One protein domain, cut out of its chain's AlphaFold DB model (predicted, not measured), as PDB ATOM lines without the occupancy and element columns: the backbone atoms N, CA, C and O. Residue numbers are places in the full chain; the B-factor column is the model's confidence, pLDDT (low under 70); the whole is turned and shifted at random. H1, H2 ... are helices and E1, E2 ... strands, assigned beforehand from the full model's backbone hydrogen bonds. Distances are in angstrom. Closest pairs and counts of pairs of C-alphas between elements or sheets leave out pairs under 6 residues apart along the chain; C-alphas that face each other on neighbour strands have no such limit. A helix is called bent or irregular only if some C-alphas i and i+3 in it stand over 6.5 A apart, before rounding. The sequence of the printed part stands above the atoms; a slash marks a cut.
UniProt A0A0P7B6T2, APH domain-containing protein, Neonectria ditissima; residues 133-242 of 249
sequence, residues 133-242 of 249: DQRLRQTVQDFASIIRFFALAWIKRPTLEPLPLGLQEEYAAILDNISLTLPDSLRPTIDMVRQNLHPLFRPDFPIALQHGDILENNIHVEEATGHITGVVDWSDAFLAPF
ATOM      1  N   ASP A 133      66.929 133.138 163.608       52.38
ATOM      2  CA  ASP A 133      66.192 134.390 163.354       52.38
ATOM      3  C   ASP A 133      66.009 135.235 164.635       52.38
ATOM      4  O   ASP A 133      66.007 136.466 164.609       52.38
ATOM      5  N   GLN A 134      65.946 134.571 165.793       51.25
ATOM      6  CA  GLN A 134      65.859 135.222 167.099       51.25
ATOM      7  C   GLN A 134      67.232 135.669 167.616       51.25
ATOM      8  O   GLN A 134      67.327 136.725 168.231       51.25
ATOM      9  N   ARG A 135      68.305 134.922 167.321       50.03
ATOM     10  CA  ARG A 135      69.678 135.269 167.726       50.03
ATOM     11  C   ARG A 135      70.298 136.349 166.853       50.03
ATOM     12  O   ARG A 135      70.950 137.218 167.397       50.03
ATOM     13  N   LEU A 136      70.035 136.367 165.546       49.62
ATOM     14  CA  LEU A 136      70.461 137.456 164.663       49.62
ATOM     15  C   LEU A 136      69.691 138.748 164.973       49.62
ATOM     16  O   LEU A 136      70.288 139.820 164.996       49.62
ATOM     17  N   ARG A 137      68.389 138.660 165.297       51.00
ATOM     18  CA  ARG A 137      67.642 139.795 165.868       51.00
ATOM     19  C   ARG A 137      68.200 140.233 167.212       51.00
ATOM     20  O   ARG A 137      68.284 141.434 167.422       51.00
ATOM     21  N   GLN A 138      68.604 139.300 168.073       50.91
ATOM     22  CA  GLN A 138      69.263 139.625 169.334       50.91
ATOM     23  C   GLN A 138      70.619 140.285 169.077       50.91
ATOM     24  O   GLN A 138      70.836 141.341 169.620       50.91
ATOM     25  N   THR A 139      71.446 139.812 168.140       46.31
ATOM     26  CA  THR A 139      72.715 140.452 167.751       46.31
ATOM     27  C   THR A 139      72.512 141.835 167.121       46.31
ATOM     28  O   THR A 139      73.297 142.742 167.368       46.31
ATOM     29  N   VAL A 140      71.442 142.054 166.347       52.75
ATOM     30  CA  VAL A 140      71.041 143.385 165.838       52.75
ATOM     31  C   VAL A 140      70.439 144.265 166.949       52.75
ATOM     32  O   VAL A 140      70.549 145.488 166.907       52.75
ATOM     33  N   GLN A 141      69.842 143.671 167.983       52.75
ATOM     34  CA  GLN A 141      69.478 144.359 169.223       52.75
ATOM     35  C   GLN A 141      70.700 144.575 170.138       52.75
ATOM     36  O   GLN A 141      70.730 145.565 170.852       52.75
ATOM     37  N   ASP A 142      71.752 143.762 170.052       50.69
ATOM     38  CA  ASP A 142      73.029 143.892 170.764       50.69
ATOM     39  C   ASP A 142      73.964 144.862 170.037       50.69
ATOM     40  O   ASP A 142      74.825 145.484 170.660       50.69
ATOM     41  N   PHE A 143      73.710 145.122 168.751       53.75
ATOM     42  CA  PHE A 143      74.141 146.337 168.071       53.75
ATOM     43  C   PHE A 143      73.672 147.574 168.839       53.75
ATOM     44  O   PHE A 143      74.344 148.589 168.747       53.75
ATOM     45  N   ALA A 144      72.622 147.517 169.676       54.62
ATOM     46  CA  ALA A 144      72.316 148.606 170.607       54.62
ATOM     47  C   ALA A 144      73.425 148.830 171.647       54.62
ATOM     48  O   ALA A 144      73.585 149.957 172.099       54.62
ATOM     49  N   SER A 145      74.220 147.817 172.007       58.47
ATOM     50  CA  SER A 145      75.391 147.968 172.886       58.47
ATOM     51  C   SER A 145      76.555 148.649 172.165       58.47
ATOM     52  O   SER A 145      77.183 149.536 172.737       58.47
ATOM     53  N   ILE A 146      76.790 148.316 170.890       64.38
ATOM     54  CA  ILE A 146      77.758 149.017 170.027       64.38
ATOM     55  C   ILE A 146      77.292 150.454 169.752       64.38
ATOM     56  O   ILE A 146      78.049 151.409 169.904       64.38
ATOM     57  N   ILE A 147      76.012 150.634 169.423       66.00
ATOM     58  CA  ILE A 147      75.373 151.941 169.267       66.00
ATOM     59  C   ILE A 147      75.463 152.710 170.580       66.00
ATOM     60  O   ILE A 147      75.765 153.891 170.536       66.00
ATOM     61  N   ARG A 148      75.272 152.083 171.748       74.25
ATOM     62  CA  ARG A 148      75.456 152.728 173.056       74.25
ATOM     63  C   ARG A 148      76.908 153.147 173.256       74.25
ATOM     64  O   ARG A 148      77.132 154.265 173.704       74.25
ATOM     65  N   PHE A 149      77.873 152.305 172.902       79.06
ATOM     66  CA  PHE A 149      79.295 152.638 172.958       79.06
ATOM     67  C   PHE A 149      79.621 153.876 172.106       79.06
ATOM     68  O   PHE A 149      80.167 154.850 172.623       79.06
ATOM     69  N   PHE A 150      79.202 153.913 170.837       81.31
ATOM     70  CA  PHE A 150      79.425 155.083 169.977       81.31
ATOM     71  C   PHE A 150      78.568 156.292 170.375       81.31
ATOM     72  O   PHE A 150      79.036 157.428 170.334       81.31
ATOM     73  N   ALA A 151      77.337 156.077 170.833       83.69
ATOM     74  CA  ALA A 151      76.471 157.139 171.327       83.69
ATOM     75  C   ALA A 151      77.056 157.797 172.579       83.69
ATOM     76  O   ALA A 151      76.914 159.004 172.731       83.69
ATOM     77  N   LEU A 152      77.750 157.058 173.451       84.56
ATOM     78  CA  LEU A 152      78.455 157.650 174.591       84.56
ATOM     79  C   LEU A 152      79.532 158.632 174.128       84.56
ATOM     80  O   LEU A 152      79.578 159.736 174.659       84.56
ATOM     81  N   ALA A 153      80.314 158.294 173.099       85.31
ATOM     82  CA  ALA A 153      81.297 159.211 172.517       85.31
ATOM     83  C   ALA A 153      80.641 160.496 171.969       85.31
ATOM     84  O   ALA A 153      81.174 161.593 172.129       85.31
ATOM     85  N   TRP A 154      79.448 160.374 171.373       84.81
ATOM     86  CA  TRP A 154      78.671 161.514 170.873       84.81
ATOM     87  C   TRP A 154      78.028 162.362 171.979       84.81
ATOM     88  O   TRP A 154      77.972 163.588 171.867       84.81
ATOM     89  N   ILE A 155      77.469 161.721 173.009       84.31
ATOM     90  CA  ILE A 155      76.700 162.365 174.085       84.31
ATOM     91  C   ILE A 155      77.648 162.997 175.100       84.31
ATOM     92  O   ILE A 155      77.466 164.147 175.497       84.31
ATOM     93  N   LYS A 156      78.669 162.251 175.525       80.75
ATOM     94  CA  LYS A 156      79.647 162.663 176.531       80.75
ATOM     95  C   LYS A 156      80.873 163.252 175.862       80.75
ATOM     96  O   LYS A 156      81.982 162.740 175.977       80.75
ATOM     97  N   ARG A 157      80.652 164.356 175.160       75.38
ATOM     98  CA  ARG A 157      81.737 165.110 174.538       75.38
ATOM     99  C   ARG A 157      82.619 165.673 175.650       75.38
ATOM    100  O   ARG A 157      82.074 166.300 176.568       75.38
ATOM    101  N   PRO A 158      83.945 165.470 175.608       63.97
ATOM    102  CA  PRO A 158      84.821 166.147 176.543       63.97
ATOM    103  C   PRO A 158      84.612 167.652 176.376       63.97
ATOM    104  O   PRO A 158      84.804 168.212 175.304       63.97
ATOM    105  N   THR A 159      84.164 168.306 177.443       61.81
ATOM    106  CA  THR A 159      83.828 169.741 177.452       61.81
ATOM    107  C   THR A 159      85.075 170.629 177.387       61.81
ATOM    108  O   THR A 159      84.959 171.850 177.401       61.81
ATOM    109  N   LEU A 160      86.263 170.020 177.392       54.28
ATOM    110  CA  LEU A 160      87.497 170.629 177.879       54.28
ATOM    111  C   LEU A 160      88.638 170.665 176.859       54.28
ATOM    112  O   LEU A 160      89.588 171.404 177.097       54.28
ATOM    113  N   GLU A 161      88.564 169.940 175.739       60.19
ATOM    114  CA  GLU A 161      89.670 169.923 174.774       60.19
ATOM    115  C   GLU A 161      89.233 170.483 173.414       60.19
ATOM    116  O   GLU A 161      88.360 169.901 172.760       60.19
ATOM    117  N   PRO A 162      89.802 171.626 172.975       65.38
ATOM    118  CA  PRO A 162      89.686 172.026 171.584       65.38
ATOM    119  C   PRO A 162      90.333 170.949 170.706       65.38
ATOM    120  O   PRO A 162      91.263 170.264 171.137       65.38
ATOM    121  N   LEU A 163      89.845 170.808 169.470       72.31
ATOM    122  CA  LEU A 163      90.508 169.975 168.465       72.31
ATOM    123  C   LEU A 163      92.019 170.246 168.462       72.31
ATOM    124  O   LEU A 163      92.416 171.415 168.548       72.31
ATOM    125  N   PRO A 164      92.850 169.204 168.289       73.25
ATOM    126  CA  PRO A 164      94.259 169.401 168.000       73.25
ATOM    127  C   PRO A 164      94.427 170.404 166.851       73.25
ATOM    128  O   PRO A 164      93.811 170.266 165.789       73.25
ATOM    129  N   LEU A 165      95.231 171.446 167.082       78.12
ATOM    130  CA  LEU A 165      95.543 172.433 166.052       78.12
ATOM    131  C   LEU A 165      96.208 171.721 164.871       78.12
ATOM    132  O   LEU A 165      97.167 170.980 165.066       78.12
ATOM    133  N   GLY A 166      95.715 171.961 163.656       85.62
ATOM    134  CA  GLY A 166      96.287 171.369 162.447       85.62
ATOM    135  C   GLY A 166      95.724 169.998 162.050       85.62
ATOM    136  O   GLY A 166      96.187 169.434 161.063       85.62
ATOM    137  N   LEU A 167      94.745 169.437 162.778       87.56
ATOM    138  CA  LEU A 167      94.223 168.089 162.485       87.56
ATOM    139  C   LEU A 167      93.580 167.986 161.088       87.56
ATOM    140  O   LEU A 167      93.654 166.947 160.433       87.56
ATOM    141  N   GLN A 168      92.955 169.065 160.609       89.12
ATOM    142  CA  GLN A 168      92.379 169.100 159.264       89.12
ATOM    143  C   GLN A 168      93.473 169.030 158.192       89.12
ATOM    144  O   GLN A 168      93.347 168.283 157.221       89.12
ATOM    145  N   GLU A 169      94.546 169.798 158.370       91.50
ATOM    146  CA  GLU A 169      95.714 169.814 157.495       91.50
ATOM    147  C   GLU A 169      96.445 168.469 157.519       91.50
ATOM    148  O   GLU A 169      96.869 167.985 156.471       91.50
ATOM    149  N   GLU A 170      96.536 167.832 158.687       91.06
ATOM    150  CA  GLU A 170      97.094 166.489 158.843       91.06
ATOM    151  C   GLU A 170      96.308 165.460 158.021       91.06
ATOM    152  O   GLU A 170      96.893 164.719 157.230       91.06
ATOM    153  N   TYR A 171      94.975 165.448 158.128       90.62
ATOM    154  CA  TYR A 171      94.142 164.537 157.339       90.62
ATOM    155  C   TYR A 171      94.211 164.825 155.839       90.62
ATOM    156  O   TYR A 171      94.252 163.885 155.042       90.62
ATOM    157  N   ALA A 172      94.282 166.095 155.437       91.25
ATOM    158  CA  ALA A 172      94.508 166.451 154.039       91.25
ATOM    159  C   ALA A 172      95.858 165.907 153.534       91.25
ATOM    160  O   ALA A 172      95.904 165.262 152.486       91.25
ATOM    161  N   ALA A 173      96.929 166.067 154.315       91.75
ATOM    162  CA  ALA A 173      98.255 165.557 153.974       91.75
ATOM    163  C   ALA A 173      98.292 164.021 153.892       91.75
ATOM    164  O   ALA A 173      98.944 163.465 153.007       91.75
ATOM    165  N   ILE A 174      97.571 163.314 154.770       90.75
ATOM    166  CA  ILE A 174      97.426 161.852 154.699       90.75
ATOM    167  C   ILE A 174      96.757 161.444 153.382       90.75
ATOM    168  O   ILE A 174      97.269 160.566 152.686       90.75
ATOM    169  N   LEU A 175      95.649 162.092 153.006       90.62
ATOM    170  CA  LEU A 175      94.957 161.814 151.743       90.62
ATOM    171  C   LEU A 175      95.853 162.084 150.531       90.62
ATOM    172  O   LEU A 175      95.852 161.300 149.580       90.62
ATOM    173  N   ASP A 176      96.649 163.150 150.574       90.19
ATOM    174  CA  ASP A 176      97.586 163.487 149.505       90.19
ATOM    175  C   ASP A 176      98.692 162.440 149.378       90.19
ATOM    176  O   ASP A 176      98.920 161.930 148.282       90.19
ATOM    177  N   ASN A 177      99.294 162.018 150.490       90.31
ATOM    178  CA  ASN A 177     100.304 160.961 150.493       90.31
ATOM    179  C   ASN A 177      99.752 159.622 149.983       90.31
ATOM    180  O   ASN A 177     100.393 158.949 149.173       90.31
ATOM    181  N   ILE A 178      98.548 159.236 150.410       89.31
ATOM    182  CA  ILE A 178      97.906 157.985 149.986       89.31
ATOM    183  C   ILE A 178      97.526 158.035 148.494       89.31
ATOM    184  O   ILE A 178      97.623 157.028 147.791       89.31
ATOM    185  N   SER A 179      97.163 159.206 147.962       88.31
ATOM    186  CA  SER A 179      96.846 159.373 146.535       88.31
ATOM    187  C   SER A 179      98.028 159.111 145.591       88.31
ATOM    188  O   SER A 179      97.820 158.839 144.406       88.31
ATOM    189  N   LEU A 180      99.260 159.167 146.111       88.25
ATOM    190  CA  LEU A 180     100.480 158.872 145.357       88.25
ATOM    191  C   LEU A 180     100.759 157.370 145.249       88.25
ATOM    192  O   LEU A 180     101.467 156.952 144.335       88.25
ATOM    193  N   THR A 181     100.240 156.566 146.178       89.50
ATOM    194  CA  THR A 181     100.575 155.139 146.302       89.50
ATOM    195  C   THR A 181      99.426 154.211 145.918       89.50
ATOM    196  O   THR A 181      99.672 153.053 145.577       89.50
ATOM    197  N   LEU A 182      98.179 154.693 145.952       88.56
ATOM    198  CA  LEU A 182      97.010 153.883 145.620       88.56
ATOM    199  C   LEU A 182      96.775 153.732 144.106       88.56
ATOM    200  O   LEU A 182      97.128 154.616 143.324       88.56
ATOM    201  N   PRO A 183      96.124 152.629 143.680       93.62
ATOM    202  CA  PRO A 183      95.727 152.422 142.291       93.62
ATOM    203  C   PRO A 183      94.865 153.559 141.730       93.62
ATOM    204  O   PRO A 183      93.998 154.097 142.423       93.62
ATOM    205  N   ASP A 184      95.016 153.835 140.430       91.00
ATOM    206  CA  ASP A 184      94.262 154.884 139.728       91.00
ATOM    207  C   ASP A 184      92.738 154.730 139.858       91.00
ATOM    208  O   ASP A 184      92.012 155.722 139.901       91.00
ATOM    209  N   SER A 185      92.249 153.493 139.990       94.00
ATOM    210  CA  SER A 185      90.831 153.185 140.190       94.00
ATOM    211  C   SER A 185      90.247 153.739 141.495       94.00
ATOM    212  O   SER A 185      89.035 153.922 141.575       94.00
ATOM    213  N   LEU A 186      91.078 154.026 142.504       91.44
ATOM    214  CA  LEU A 186      90.652 154.592 143.787       91.44
ATOM    215  C   LEU A 186      90.747 156.121 143.835       91.44
ATOM    216  O   LEU A 186      90.196 156.721 144.758       91.44
ATOM    217  N   ARG A 187      91.380 156.770 142.844       89.38
ATOM    218  CA  ARG A 187      91.511 158.239 142.800       89.38
ATOM    219  C   ARG A 187      90.171 158.971 142.937       89.38
ATOM    220  O   ARG A 187      90.112 159.865 143.776       89.38
ATOM    221  N   PRO A 188      89.078 158.577 142.242       92.81
ATOM    222  CA  PRO A 188      87.794 159.263 142.391       92.81
ATOM    223  C   PRO A 188      87.266 159.235 143.831       92.81
ATOM    224  O   PRO A 188      86.700 160.216 144.307       92.81
ATOM    225  N   THR A 189      87.486 158.129 144.547       92.19
ATOM    226  CA  THR A 189      87.099 157.989 145.955       92.19
ATOM    227  C   THR A 189      87.933 158.905 146.846       92.19
ATOM    228  O   THR A 189      87.376 159.589 147.701       92.19
ATOM    229  N   ILE A 190      89.252 158.962 146.637       90.88
ATOM    230  CA  ILE A 190      90.144 159.844 147.407       90.88
ATOM    231  C   ILE A 190      89.782 161.313 147.165       90.88
ATOM    232  O   ILE A 190      89.680 162.086 148.116       90.88
ATOM    233  N   ASP A 191      89.524 161.691 145.913       90.62
ATOM    234  CA  ASP A 191      89.124 163.051 145.548       90.62
ATOM    235  C   ASP A 191      87.784 163.433 146.182       90.62
ATOM    236  O   ASP A 191      87.651 164.530 146.727       90.62
ATOM    237  N   MET A 192      86.816 162.511 146.190       92.62
ATOM    238  CA  MET A 192      85.545 162.690 146.891       92.62
ATOM    239  C   MET A 192      85.757 162.905 148.395       92.62
ATOM    240  O   MET A 192      85.181 163.836 148.959       92.62
ATOM    241  N   VAL A 193      86.583 162.083 149.054       91.00
ATOM    242  CA  VAL A 193      86.879 162.230 150.490       91.00
ATOM    243  C   VAL A 193      87.555 163.574 150.762       91.00
ATOM    244  O   VAL A 193      87.139 164.290 151.670       91.00
ATOM    245  N   ARG A 194      88.523 163.977 149.930       89.62
ATOM    246  CA  ARG A 194      89.218 165.267 150.050       89.62
ATOM    247  C   ARG A 194      88.247 166.448 149.958       89.62
ATOM    248  O   ARG A 194      88.292 167.345 150.795       89.62
ATOM    249  N   GLN A 195      87.335 166.429 148.985       90.31
ATOM    250  CA  GLN A 195      86.323 167.480 148.805       90.31
ATOM    251  C   GLN A 195      85.334 167.567 149.978       90.31
ATOM    252  O   GLN A 195      84.799 168.640 150.253       90.31
ATOM    253  N   ASN A 196      85.111 166.456 150.686       89.88
ATOM    254  CA  ASN A 196      84.157 166.360 151.792       89.88
ATOM    255  C   ASN A 196      84.816 166.334 153.181       89.88
ATOM    256  O   ASN A 196      84.122 166.134 154.176       89.88
ATOM    257  N   LEU A 197      86.124 166.603 153.278       89.81
ATOM    258  CA  LEU A 197      86.839 166.631 154.555       89.81
ATOM    259  C   LEU A 197      86.432 167.835 155.419       89.81
ATOM    260  O   LEU A 197      86.113 167.684 156.595       89.81
ATOM    261  N   HIS A 198      86.391 169.034 154.828       89.19
ATOM    262  CA  HIS A 198      86.104 170.284 155.542       89.19
ATOM    263  C   HIS A 198      84.766 170.271 156.318       89.19
ATOM    264  O   HIS A 198      84.726 170.800 157.431       89.19
ATOM    265  N   PRO A 199      83.648 169.717 155.801       89.62
ATOM    266  CA  PRO A 199      82.411 169.579 156.571       89.62
ATOM    267  C   PRO A 199      82.552 168.924 157.957       89.62
ATOM    268  O   PRO A 199      81.791 169.291 158.847       89.62
ATOM    269  N   LEU A 200      83.518 168.019 158.160       87.50
ATOM    270  CA  LEU A 200      83.747 167.334 159.442       87.50
ATOM    271  C   LEU A 200      84.397 168.231 160.508       87.50
ATOM    272  O   LEU A 200      84.324 167.928 161.694       87.50
ATOM    273  N   PHE A 201      85.023 169.333 160.094       87.31
ATOM    274  CA  PHE A 201      85.749 170.261 160.969       87.31
ATOM    275  C   PHE A 201      84.980 171.557 161.240       87.31
ATOM    276  O   PHE A 201      85.527 172.517 161.783       87.31
ATOM    277  N   ARG A 202      83.702 171.616 160.855       86.69
ATOM    278  CA  ARG A 202      82.866 172.776 161.168       86.69
ATOM    279  C   ARG A 202      82.635 172.874 162.684       86.69
ATOM    280  O   ARG A 202      82.532 171.837 163.335       86.69
ATOM    281  N   PRO A 203      82.486 174.087 163.252       81.62
ATOM    282  CA  PRO A 203      82.296 174.265 164.696       81.62
ATOM    283  C   PRO A 203      81.073 173.542 165.285       81.62
ATOM    284  O   PRO A 203      81.038 173.261 166.479       81.62
ATOM    285  N   ASP A 204      80.057 173.272 164.464       83.44
ATOM    286  CA  ASP A 204      78.836 172.554 164.833       83.44
ATOM    287  C   ASP A 204      78.970 171.026 164.725       83.44
ATOM    288  O   ASP A 204      78.137 170.297 165.277       83.44
ATOM    289  N   PHE A 205      80.017 170.525 164.059       85.94
ATOM    290  CA  PHE A 205      80.266 169.095 163.960       85.94
ATOM    291  C   PHE A 205      80.851 168.560 165.280       85.94
ATOM    292  O   PHE A 205      81.773 169.148 165.849       85.94
ATOM    293  N   PRO A 206      80.328 167.446 165.815       84.94
ATOM    294  CA  PRO A 206      80.791 166.915 167.086       84.94
ATOM    295  C   PRO A 206      82.205 166.380 167.028       84.94
ATOM    296  O   PRO A 206      82.539 165.526 166.205       84.94
ATOM    297  N   ILE A 207      82.971 166.785 168.029       86.38
ATOM    298  CA  ILE A 207      84.246 166.177 168.371       86.38
ATOM    299  C   ILE A 207      84.008 165.154 169.467       86.38
ATOM    300  O   ILE A 207      83.278 165.406 170.430       86.38
ATOM    301  N   ALA A 208      84.602 163.985 169.280       88.62
ATOM    302  CA  ALA A 208      84.451 162.859 170.175       88.62
ATOM    303  C   ALA A 208      85.811 162.222 170.441       88.62
ATOM    304  O   ALA A 208      86.648 162.103 169.541       88.62
ATOM    305  N   LEU A 209      86.001 161.794 171.687       90.62
ATOM    306  CA  LEU A 209      87.079 160.886 172.052       90.62
ATOM    307  C   LEU A 209      86.703 159.515 171.508       90.62
ATOM    308  O   LEU A 209      85.608 159.046 171.799       90.62
ATOM    309  N   GLN A 210      87.565 158.929 170.686       90.31
ATOM    310  CA  GLN A 210      87.299 157.736 169.891       90.31
ATOM    311  C   GLN A 210      88.391 156.685 170.097       90.31
ATOM    312  O   GLN A 210      89.521 157.006 170.463       90.31
ATOM    313  N   HIS A 211      88.039 155.419 169.874       91.69
ATOM    314  CA  HIS A 211      88.970 154.296 169.962       91.69
ATOM    315  C   HIS A 211      89.763 154.153 168.653       91.69
ATOM    316  O   HIS A 211      89.152 154.077 167.588       91.69
ATOM    317  N   GLY A 212      91.097 154.096 168.726       90.31
ATOM    318  CA  GLY A 212      91.989 153.999 167.556       90.31
ATOM    319  C   GLY A 212      91.983 152.648 166.844       90.31
ATOM    320  O   GLY A 212      92.132 152.604 165.630       90.31
ATOM    321  N   ASP A 213      91.768 151.565 167.590       88.81
ATOM    322  CA  ASP A 213      91.877 150.192 167.079       88.81
ATOM    323  C   ASP A 213      90.695 149.308 167.520       88.81
ATOM    324  O   ASP A 213      90.835 148.371 168.305       88.81
ATOM    325  N   ILE A 214      89.467 149.672 167.137       86.62
ATOM    326  CA  ILE A 214      88.264 148.962 167.607       86.62
ATOM    327  C   ILE A 214      88.034 147.658 166.826       86.62
ATOM    328  O   ILE A 214      87.171 147.547 165.961       86.62
ATOM    329  N   LEU A 215      88.835 146.647 167.146       86.62
ATOM    330  CA  LEU A 215      88.789 145.328 166.524       86.62
ATOM    331  C   LEU A 215      88.170 144.270 167.444       86.62
ATOM    332  O   LEU A 215      88.073 144.418 168.661       86.62
ATOM    333  N   GLU A 216      87.780 143.141 166.852       85.94
ATOM    334  CA  GLU A 216      87.149 142.003 167.535       85.94
ATOM    335  C   GLU A 216      87.983 141.395 168.681       85.94
ATOM    336  O   GLU A 216      87.429 140.741 169.563       85.94
ATOM    337  N   ASN A 217      89.303 141.587 168.692       90.38
ATOM    338  CA  ASN A 217      90.187 141.178 169.790       90.38
ATOM    339  C   ASN A 217      90.185 142.154 170.976       90.38
ATOM    340  O   ASN A 217      90.564 141.748 172.072       90.38
ATOM    341  N   ASN A 218      89.737 143.394 170.768       92.44
ATOM    342  CA  ASN A 218      89.688 144.446 171.785       92.44
ATOM    343  C   ASN A 218      88.295 144.584 172.419       92.44
ATOM    344  O   ASN A 218      88.142 145.254 173.438       92.44
ATOM    345  N   ILE A 219      87.278 143.924 171.859       90.12
ATOM    346  CA  ILE A 219      85.907 143.904 172.381       90.12
ATOM    347  C   ILE A 219      85.688 142.606 173.152       90.12
ATOM    348  O   ILE A 219      85.867 141.524 172.600       90.12
ATOM    349  N   HIS A 220      85.253 142.695 174.405       91.75
ATOM    350  CA  HIS A 220      84.842 141.542 175.201       91.75
ATOM    351  C   HIS A 220      83.324 141.431 175.255       91.75
ATOM    352  O   HIS A 220      82.616 142.441 175.291       91.75
ATOM    353  N   VAL A 221      82.832 140.192 175.271       86.44
ATOM    354  CA  VAL A 221      81.399 139.893 175.232       86.44
ATOM    355  C   VAL A 221      81.001 138.829 176.249       86.44
ATOM    356  O   VAL A 221      81.791 137.956 176.605       86.44
ATOM    357  N   GLU A 222      79.747 138.857 176.683       86.06
ATOM    358  CA  GLU A 222      79.118 137.750 177.397       86.06
ATOM    359  C   GLU A 222      78.635 136.691 176.395       86.06
ATOM    360  O   GLU A 222      77.775 136.962 175.565       86.06
ATOM    361  N   GLU A 223      79.158 135.464 176.472       79.25
ATOM    362  CA  GLU A 223      78.880 134.416 175.471       79.25
ATOM    363  C   GLU A 223      77.399 134.045 175.353       79.25
ATOM    364  O   GLU A 223      76.917 133.750 174.262       79.25
ATOM    365  N   ALA A 224      76.676 134.061 176.475       75.25
ATOM    366  CA  ALA A 224      75.276 133.655 176.522       75.25
ATOM    367  C   ALA A 224      74.338 134.666 175.850       75.25
ATOM    368  O   ALA A 224      73.285 134.277 175.346       75.25
ATOM    369  N   THR A 225      74.700 135.951 175.876       72.62
ATOM    370  CA  THR A 225      73.800 137.043 175.491       72.62
ATOM    371  C   THR A 225      74.323 137.898 174.349       72.62
ATOM    372  O   THR A 225      73.515 138.559 173.722       72.62
ATOM    373  N   GLY A 226      75.629 137.894 174.069       70.94
ATOM    374  CA  GLY A 226      76.261 138.767 173.078       70.94
ATOM    375  C   GLY A 226      76.559 140.186 173.578       70.94
ATOM    376  O   GLY A 226      77.179 140.961 172.849       70.94
ATOM    377  N   HIS A 227      76.178 140.539 174.813       78.00
ATOM    378  CA  HIS A 227      76.408 141.881 175.354       78.00
ATOM    379  C   HIS A 227      77.895 142.203 175.462       78.00
ATOM    380  O   HIS A 227      78.673 141.399 175.976       78.00
ATOM    381  N   ILE A 228      78.273 143.420 175.064       83.81
ATOM    382  CA  ILE A 228      79.623 143.934 175.300       83.81
ATOM    383  C   ILE A 228      79.799 144.189 176.792       83.81
ATOM    384  O   ILE A 228      79.073 144.978 177.396       83.81
ATOM    385  N   THR A 229      80.800 143.542 177.366       88.81
ATOM    386  CA  THR A 229      81.168 143.643 178.782       88.81
ATOM    387  C   THR A 229      82.315 144.620 179.014       88.81
ATOM    388  O   THR A 229      82.536 145.048 180.144       88.81
ATOM    389  N   GLY A 230      83.040 144.983 177.955       91.62
ATOM    390  CA  GLY A 230      84.047 146.033 177.965       91.62
ATOM    391  C   GLY A 230      84.917 146.030 176.712       91.62
ATOM    392  O   GLY A 230      84.858 145.121 175.885       91.62
ATOM    393  N   VAL A 231      85.722 147.076 176.587       92.50
ATOM    394  CA  VAL A 231      86.652 147.331 175.492       92.50
ATOM    395  C   VAL A 231      88.025 147.620 176.092       92.50
ATOM    396  O   VAL A 231      88.143 148.365 177.070       92.50
ATOM    397  N   VAL A 232      89.064 147.015 175.525       94.00
ATOM    398  CA  VAL A 232      90.464 147.143 175.955       94.00
ATOM    399  C   VAL A 232      91.316 147.796 174.863       94.00
ATOM    400  O   VAL A 232      90.827 148.055 173.778       94.00
ATOM    401  N   ASP A 233      92.591 148.041 175.167       92.56
ATOM    402  CA  ASP A 233      93.596 148.611 174.252       92.56
ATOM    403  C   ASP A 233      93.342 150.051 173.772       92.56
ATOM    404  O   ASP A 233      93.405 150.409 172.600       92.56
ATOM    405  N   TRP A 234      93.132 150.933 174.746       93.06
ATOM    406  CA  TRP A 234      92.896 152.361 174.535       93.06
ATOM    407  C   TRP A 234      94.166 153.192 174.277       93.06
ATOM    408  O   TRP A 234      94.122 154.414 174.432       93.06
ATOM    409  N   SER A 235      95.308 152.580 173.936       91.75
ATOM    410  CA  SER A 235      96.555 153.342 173.736       91.75
ATOM    411  C   SER A 235      96.477 154.322 172.575       91.75
ATOM    412  O   SER A 235      97.044 155.406 172.665       91.75
ATOM    413  N   ASP A 236      95.711 153.969 171.545       91.12
ATOM    414  CA  ASP A 236      95.526 154.787 170.348       91.12
ATOM    415  C   ASP A 236      94.231 155.605 170.404       91.12
ATOM    416  O   ASP A 236      93.701 156.026 169.381       91.12
ATOM    417  N   ALA A 237      93.678 155.835 171.603       91.69
ATOM    418  CA  ALA A 237      92.534 156.722 171.763       91.69
ATOM    419  C   ALA A 237      92.876 158.137 171.268       91.69
ATOM    420  O   ALA A 237      93.942 158.681 171.579       91.69
ATOM    421  N   PHE A 238      91.955 158.749 170.526       89.88
ATOM    422  CA  PHE A 238      92.193 160.020 169.845       89.88
ATOM    423  C   PHE A 238      90.954 160.921 169.847       89.88
ATOM    424  O   PHE A 238      89.821 160.447 169.924       89.88
ATOM    425  N   LEU A 239      91.173 162.235 169.775       88.75
ATOM    426  CA  LEU A 239      90.122 163.245 169.636       88.75
ATOM    427  C   LEU A 239      90.052 163.725 168.197       88.75
ATOM    428  O   LEU A 239      91.033 164.238 167.664       88.75
ATOM    429  N   ALA A 240      88.884 163.581 167.585       88.75
ATOM    430  CA  ALA A 240      88.658 163.966 166.199       88.75
ATOM    431  C   ALA A 240      87.153 164.109 165.919       88.75
ATOM    432  O   ALA A 240      86.337 163.784 166.796       88.75
ATOM    433  N   PRO A 241      86.758 164.568 164.714       88.88
ATOM    434  CA  PRO A 241      85.369 164.509 164.286       88.88
ATOM    435  C   PRO A 241      84.775 163.119 164.509       88.88
ATOM    436  O   PRO A 241      85.400 162.099 164.207       88.88
ATOM    437  N   PHE A 242      83.578 163.075 165.086       88.06
ATOM    438  CA  PHE A 242      82.900 161.823 165.387       88.06
ATOM    439  C   PHE A 242      82.711 160.958 164.133       88.06
ATOM    440  O   PHE A 242      82.284 161.445 163.087       88.06
TER     441      PHE A 242
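This is residues 133 to 242 of the 249 residues of the protein "APH domain-containing protein" of Neonectria ditissima (UniProt A0A0P7B6T2). What shape does the model have? It is an open arch with two legs: the long helix H1, with the small strand hairpin of E2 and E3 by its middle, makes one leg, and the helical hairpin of H2 and H3 makes the other. The two-stranded sheet of E1 and E4 lies between the legs, near the last residues of H1 and near the short H4. What is it built of? The printed part has 110 residues with four named helices and four named strands, in the order H1 H2 H3 H4 E1 E2 E3 E4; the class is mixed, and both two-stranded sheets, E1 - E4 and E2 - E3, are antiparallel. How spread out is it? It is loose, with a radius of gyration of the C-alphas of 17.5 A and spans of 47 by 40 by 25 A.

What is near H1? H1, residues 133 to 155, has a kink of 30 degrees near residue 149. Its closest C-alphas to E1, residues 207 to 210, are those of Ala 153 and Ala 208, 5.4 A apart; to E3, residues 228 to 231, those of Ser 145 and Ile 228, 6.3 A. How do the next helices stand? H2, residues 167 to 181, and H3, residues 184 to 195, form a hairpin: they touch, closest at the C-alphas of Ser 179 and Arg 187, 6.6 A, with a shallow tilt of 12 degrees, opposite ways. H4, residues 198 to 201, is close to H2 but not clearly touching, with the closest C-alphas, of Gln 168 and Phe 201, 6.9 A apart; H1 and H3 are apart. How do the strands pair? E1 and E4, residues 238 to 241, are antiparallel, with N 210 and O 238 at 2.8 A. E2, residues 219 to 221, and E3 form an antiparallel hairpin, with N 220 and O 230 at 2.9 A. Are the helix backbones complete? The O i to N i+4 pairs within hydrogen-bond range are 17 of 19 in H1, 9 of 11 in H2 and 6 of 8 in H3; H4 is too short for such a pair.

Where does H1 run? From C-alpha 133 at (66.192, 134.390, 163.354) to C-alpha 155 at (76.700, 162.365, 174.085), 31.8 A. How long are the other helices? H2 measures 21.7 A, H3 17.4 A and H4 5.4 A; H3 is irregular, with C-alphas 185 and 188 7.1 A apart. And the strands? E1 measures 9.1 A, E2 6.7 A, E3 7.8 A and E4 9.9 A, which ends at C-alpha 241, (85.369, 164.509, 164.286).

How far does it reach? The two C-alphas farthest apart, of Asp 133 and Leu 165, are 48.1 A apart. Is it continuous? The printed part has no cut, and the link from H1 to H2, 11 residues, is long. Where is confidence low? Residues 133 to 147 and 158 to 162 have pLDDT under 70; the mean of the printed part is 81.6.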